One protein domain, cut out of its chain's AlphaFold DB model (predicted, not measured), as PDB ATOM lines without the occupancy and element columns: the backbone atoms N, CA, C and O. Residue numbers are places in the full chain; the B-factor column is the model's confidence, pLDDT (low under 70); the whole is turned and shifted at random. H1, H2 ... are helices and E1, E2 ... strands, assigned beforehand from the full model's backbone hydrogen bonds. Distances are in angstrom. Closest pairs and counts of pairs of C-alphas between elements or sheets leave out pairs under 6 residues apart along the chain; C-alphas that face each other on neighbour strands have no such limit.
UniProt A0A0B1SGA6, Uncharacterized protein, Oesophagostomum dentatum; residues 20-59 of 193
ATOM      1  N   TYR A  20     193.000  65.432 136.306       96.19
ATOM      2  CA  TYR A  20     194.004  66.241 135.624       96.19
ATOM      3  C   TYR A  20     195.284  65.475 135.313       96.19
ATOM      4  O   TYR A  20     195.863  65.715 134.258       96.19
ATOM      5  N   GLU A  21     195.690  64.521 136.150       95.56
ATOM      6  CA  GLU A  21     196.788  63.609 135.810       95.56
ATOM      7  C   GLU A  21     196.421  62.757 134.591       95.56
ATOM      8  O   GLU A  21     197.193  62.692 133.636       95.56
ATOM      9  N   LEU A  22     195.209  62.185 134.560       96.00
ATOM     10  CA  LEU A  22     194.732  61.433 133.395       96.00
ATOM     11  C   LEU A  22     194.700  62.301 132.132       96.00
ATOM     12  O   LEU A  22     195.166  61.868 131.077       96.00
ATOM     13  N   LEU A  23     194.169  63.521 132.226       95.50
ATOM     14  CA  LEU A  23     194.107  64.453 131.102       95.50
ATOM     15  C   LEU A  23     195.508  64.840 130.618       95.50
ATOM     16  O   LEU A  23     195.773  64.784 129.420       95.50
ATOM     17  N   MET A  24     196.409  65.194 131.534       96.62
ATOM     18  CA  MET A  24     197.784  65.582 131.223       96.62
ATOM     19  C   MET A  24     198.532  64.458 130.505       96.62
ATOM     20  O   MET A  24     199.171  64.714 129.490       96.62
ATOM     21  N   MET A  25     198.397  63.211 130.965       96.31
ATOM     22  CA  MET A  25     199.014  62.060 130.301       96.31
ATOM     23  C   MET A  25     198.435  61.824 128.901       96.31
ATOM     24  O   MET A  25     199.176  61.555 127.959       96.31
ATOM     25  N   ASN A  26     197.116  61.966 128.730       93.94
ATOM     26  CA  ASN A  26     196.484  61.824 127.417       93.94
ATOM     27  C   ASN A  26     196.872  62.946 126.446       93.94
ATOM     28  O   ASN A  26     197.001  62.685 125.251       93.94
ATOM     29  N   LEU A  27     197.073  64.166 126.942       92.75
ATOM     30  CA  LEU A  27     197.596  65.278 126.150       92.75
ATOM     31  C   LEU A  27     199.056  65.041 125.761       92.75
ATOM     32  O   LEU A  27     199.394  65.176 124.596       92.75
ATOM     33  N   HIS A  28     199.900  64.635 126.711       96.31
ATOM     34  CA  HIS A  28     201.330  64.429 126.480       96.31
ATOM     35  C   HIS A  28     201.618  63.396 125.382       96.31
ATOM     36  O   HIS A  28     202.532  63.580 124.584       96.31
ATOM     37  N   TYR A  29     200.816  62.330 125.316       95.56
ATOM     38  CA  TYR A  29     200.950  61.275 124.307       95.56
ATOM     39  C   TYR A  29     200.013  61.439 123.097       95.56
ATOM     40  O   TYR A  29     199.811  60.475 122.357       95.56
ATOM     41  N   ASN A  30     199.414  62.620 122.898       92.06
ATOM     42  CA  ASN A  30     198.502  62.920 121.784       92.06
ATOM     43  C   ASN A  30     197.338  61.915 121.646       92.06
ATOM     44  O   ASN A  30     196.813  61.658 120.564       92.06
ATOM     45  N   CYS A  31     196.895  61.326 122.759       90.81
ATOM     46  CA  CYS A  31     195.821  60.335 122.766       90.81
ATOM     47  C   CYS A  31     194.477  60.934 122.343       90.81
ATOM     48  O   CYS A  31     193.642  60.216 121.796       90.81
ATOM     49  N   LEU A  32     194.268  62.232 122.589       87.31
ATOM     50  CA  LEU A  32     193.018  62.920 122.252       87.31
ATOM     51  C   LEU A  32     192.835  63.107 120.739       87.31
ATOM     52  O   LEU A  32     191.703  63.185 120.276       87.31
ATOM     53  N   GLU A  33     193.924  63.110 119.964       87.62
ATOM     54  CA  GLU A  33     193.892  63.264 118.502       87.62
ATOM     55  C   GLU A  33     193.337  62.026 117.785       87.62
ATOM     56  O   GLU A  33     192.903  62.102 116.638       87.62
ATOM     57  N   LYS A  34     193.303  60.875 118.470       86.00
ATOM     58  CA  LYS A  34     192.745  59.624 117.931       86.00
ATOM     59  C   LYS A  34     191.245  59.715 117.669       86.00
ATOM     60  O   LYS A  34     190.722  58.966 116.846       86.00
ATOM     61  N   CYS A  35     190.554  60.615 118.362       84.19
ATOM     62  CA  CYS A  35     189.148  60.885 118.129       84.19
ATOM     63  C   CYS A  35     189.011  62.039 117.133       84.19
ATOM     64  O   CYS A  35     189.287  63.189 117.457       84.19
ATOM     65  N   GLN A  36     188.579  61.724 115.906       72.06
ATOM     66  CA  GLN A  36     188.362  62.718 114.850       72.06
ATOM     67  C   GLN A  36     187.366  63.812 115.278       72.06
ATOM     68  O   GLN A  36     186.472  63.581 116.097       72.06
ATOM     69  N   ALA A  37     187.488  64.999 114.672       62.00
ATOM     70  CA  ALA A  37     186.709  66.198 115.000       62.00
ATOM     71  C   ALA A  37     185.173  66.001 114.970       62.00
ATOM     72  O   ALA A  37     184.459  66.638 115.743       62.00
ATOM     73  N   GLU A  38     184.649  65.084 114.149       55.47
ATOM     74  CA  GLU A  38     183.216  64.748 114.126       55.47
ATOM     75  C   GLU A  38     182.749  64.001 115.386       55.47
ATOM     76  O   GLU A  38     181.636  64.235 115.852       55.47
ATOM     77  N   TYR A  39     183.600  63.179 116.009       54.34
ATOM     78  CA  TYR A  39     183.305  62.539 117.301       54.34
ATOM     79  C   TYR A  39     183.529  63.486 118.483       54.34
ATOM     80  O   TYR A  39     182.784  63.427 119.460       54.34
ATOM     81  N   MET A  40     184.463  64.435 118.355       53.72
ATOM     82  CA  MET A  40     184.633  65.553 119.297       53.72
ATOM     83  C   MET A  40     183.378  66.444 119.394       53.72
ATOM     84  O   MET A  40     183.218  67.182 120.368       53.72
ATOM     85  N   SER A  41     182.471  66.377 118.407       49.12
ATOM     86  CA  SER A  41     181.191  67.097 118.430       49.12
ATOM     87  C   SER A  41     180.208  66.556 119.480       49.12
ATOM     88  O   SER A  41     179.369  67.318 119.975       49.12
ATOM     89  N   LYS A  42     180.350  65.289 119.914       57.91
ATOM     90  CA  LYS A  42     179.726  64.794 121.150       57.91
ATOM     91  C   LYS A  42     180.497  65.383 122.324       57.91
ATOM     92  O   LYS A  42     181.488  64.833 122.791       57.91
ATOM     93  N   ARG A  43     180.050  66.559 122.766       74.12
ATOM     94  CA  ARG A  43     180.698  67.327 123.829       74.12
ATOM     95  C   ARG A  43     180.721  66.510 125.120       74.12
ATOM     96  O   ARG A  43     179.707  66.411 125.808       74.12
ATOM     97  N   CYS A  44     181.884  65.963 125.462       87.25
ATOM     98  CA  CYS A  44     182.174  65.559 126.830       87.25
ATOM     99  C   CYS A  44     181.996  66.796 127.707       87.25
ATOM    100  O   CYS A  44     182.796  67.718 127.616       87.25
ATOM    101  N   ASN A  45     180.922  66.840 128.497       90.88
ATOM    102  CA  ASN A  45     180.468  68.047 129.185       90.88
ATOM    103  C   ASN A  45     181.606  68.684 129.993       90.88
ATOM    104  O   ASN A  45     182.080  69.772 129.684       90.88
ATOM    105  N   ILE A  46     182.093  67.945 130.988       92.19
ATOM    106  CA  ILE A  46     183.252  68.327 131.806       92.19
ATOM    107  C   ILE A  46     184.402  67.311 131.701       92.19
ATOM    108  O   ILE A  46     185.361  67.380 132.465       92.19
ATOM    109  N   GLY A  47     184.276  66.335 130.802       93.69
ATOM    110  CA  GLY A  47     185.246  65.260 130.592       93.69
ATOM    111  C   GLY A  47     186.124  65.480 129.361       93.69
ATOM    112  O   GLY A  47     186.107  66.546 128.749       93.69
ATOM    113  N   PHE A  48     186.847  64.436 128.966       92.75
ATOM    114  CA  PHE A  48     187.514  64.357 127.663       92.75
ATOM    115  C   PHE A  48     187.202  63.016 126.980       92.75
ATOM    116  O   PHE A  48     186.849  62.058 127.672       92.75
ATOM    117  N   PRO A  49     187.286  62.925 125.643       91.44
ATOM    118  CA  PRO A  49     186.955  61.701 124.919       91.44
ATOM    119  C   PRO A  49     187.825  60.523 125.342       91.44
ATOM    120  O   PRO A  49     189.028  60.663 125.571       91.44
ATOM    121  N   HIS A  50     187.227  59.340 125.416       92.06
ATOM    122  CA  HIS A  50     187.967  58.131 125.725       92.06
ATOM    123  C   HIS A  50     188.823  57.714 124.507       92.06
ATOM    124  O   HIS A  50     188.279  57.428 123.439       92.06
ATOM    125  N   PRO A  51     190.159  57.597 124.639       89.75
ATOM    126  CA  PRO A  51     191.085  57.484 123.500       89.75
ATOM    127  C   PRO A  51     191.015  56.148 122.741       89.75
ATOM    128  O   PRO A  51     191.658  55.992 121.704       89.75
ATOM    129  N   ARG A  52     190.283  55.161 123.273       89.94
ATOM    130  CA  ARG A  52     190.018  53.864 122.619       89.94
ATOM    131  C   ARG A  52     188.555  53.684 122.203       89.94
ATOM    132  O   ARG A  52     188.231  52.691 121.569       89.94
ATOM    133  N   ASP A  53     187.673  54.595 122.615       89.81
ATOM    134  CA  ASP A  53     186.234  54.530 122.339       89.81
ATOM    135  C   ASP A  53     185.666  55.953 122.326       89.81
ATOM    136  O   ASP A  53     185.170  56.456 123.333       89.81
ATOM    137  N   CYS A  54     185.737  56.606 121.169       87.25
ATOM    138  CA  CYS A  54     185.343  58.006 121.006       87.25
ATOM    139  C   CYS A  54     183.839  58.264 121.201       87.25
ATOM    140  O   CYS A  54     183.397  59.408 121.127       87.25
ATOM    141  N   SER A  55     183.034  57.221 121.435       86.56
ATOM    142  CA  SER A  55     181.620  57.360 121.787       86.56
ATOM    143  C   SER A  55     181.387  57.649 123.276       86.56
ATOM    144  O   SER A  55     180.267  58.003 123.653       86.56
ATOM    145  N   LYS A  56     182.427  57.509 124.109       90.62
ATOM    146  CA  LYS A  56     182.391  57.701 125.563       90.62
ATOM    147  C   LYS A  56     183.394  58.757 126.007       90.62
ATOM    148  O   LYS A  56     184.397  59.014 125.344       90.62
ATOM    149  N   CYS A  57     183.153  59.304 127.189       93.25
ATOM    150  CA  CYS A  57     184.042  60.253 127.839       93.25
ATOM    151  C   CYS A  57     184.682  59.649 129.093       93.25
ATOM    152  O   CYS A  57     184.058  58.880 129.824       93.25
ATOM    153  N   ILE A  58     185.923  60.041 129.366       95.00
ATOM    154  CA  ILE A  58     186.541  59.908 130.684       95.00
ATOM    155  C   ILE A  58     186.049  61.081 131.530       95.00
ATOM    156  O   ILE A  58     186.156  62.242 131.121       95.00
ATOM    157  N   CYS A  59     185.490  60.774 132.699       96.38
ATOM    158  CA  CYS A  59     184.813  61.741 133.557       96.38
ATOM    159  C   CYS A  59     185.585  62.006 134.856       96.38
ATOM    160  O   CYS A  59     186.227  61.096 135.384       96.38
TER     161      CYS A  59
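What this domain is: This is residues 20 to 59 of the 193 residues of an uncharacterized protein of Oesophagostomum dentatum (UniProt A0A0B1SGA6). The chain bends round like a loose U, with helix H1 along one side, the short helix H2 at the turn, and the unnamed loop of residues 35 to 47 along the other side. The short strand E1 comes back into the middle of this U, and E2 folds back beside it on one face of the U, the two strands meeting only at a point. The printed part has 40 residues, with two named helices followed by two named strands in the order H1, H2, E1, E2; the strands make a small sheet of order E1 - E2, and the class is mixed, helices and strands. The whole is compact, with a radius of gyration of the C-alphas of 9.2 A, and rounded, its C-alphas spanning 23 by 18 by 13 A.

How they stand to each other: Begin at H1, residues 20 to 28, where every O i to N i+4 pair is within hydrogen-bond range. Go on to H2, residues 31 to 34, which is too short for such a pair; its one O i to N i+3 pair is within range. These two helices are close but not clearly touching, and their closest C-alphas, those of Asn 26 and Leu 32, are 6.3 A apart. Next look at E1, residues 48 to 50: its closest C-alphas to H1 are Phe 48 and Leu 23, 7.4 A apart. Between H2 and E1 the closest C-alphas are those of Leu 32 and Pro 49, 6.7 A apart. Last comes E2, residues 53 to 58, which meets E1 only at a point: C-alphas 49 and 57 face each other at 4.4 A. H1 and E2 are apart, and H2 and E2 are only just apart, with their closest C-alphas at 8.2 A.

Where its parts are: Find C-alpha 20 at (194.004, 66.241, 135.624); from there H1 runs 11.9 A to C-alpha 28 at (201.330, 64.429, 126.480). H2 goes from Cys 31 to Lys 34, 5.8 A. E1 runs from Phe 48 to His 50, 6.5 A. E2 begins at Asp 53 and runs 9.9 A to C-alpha 58 at (186.541, 59.908, 130.684).

The domain as a whole: The two C-alphas farthest apart are those of Glu 21 and Glu 38, at 25.6 A, while those of Tyr 20 and Cys 59, first and last in the printed part, are 10.4 A apart. The printed part has no cut. The links from H1 to H2 and from E1 to E2 are tight, and the link from H2 to E1, 13 residues, is long. Look there for low confidence: residues 37 to 42 are under 70, while the mean pLDDT of the printed part is 85.5.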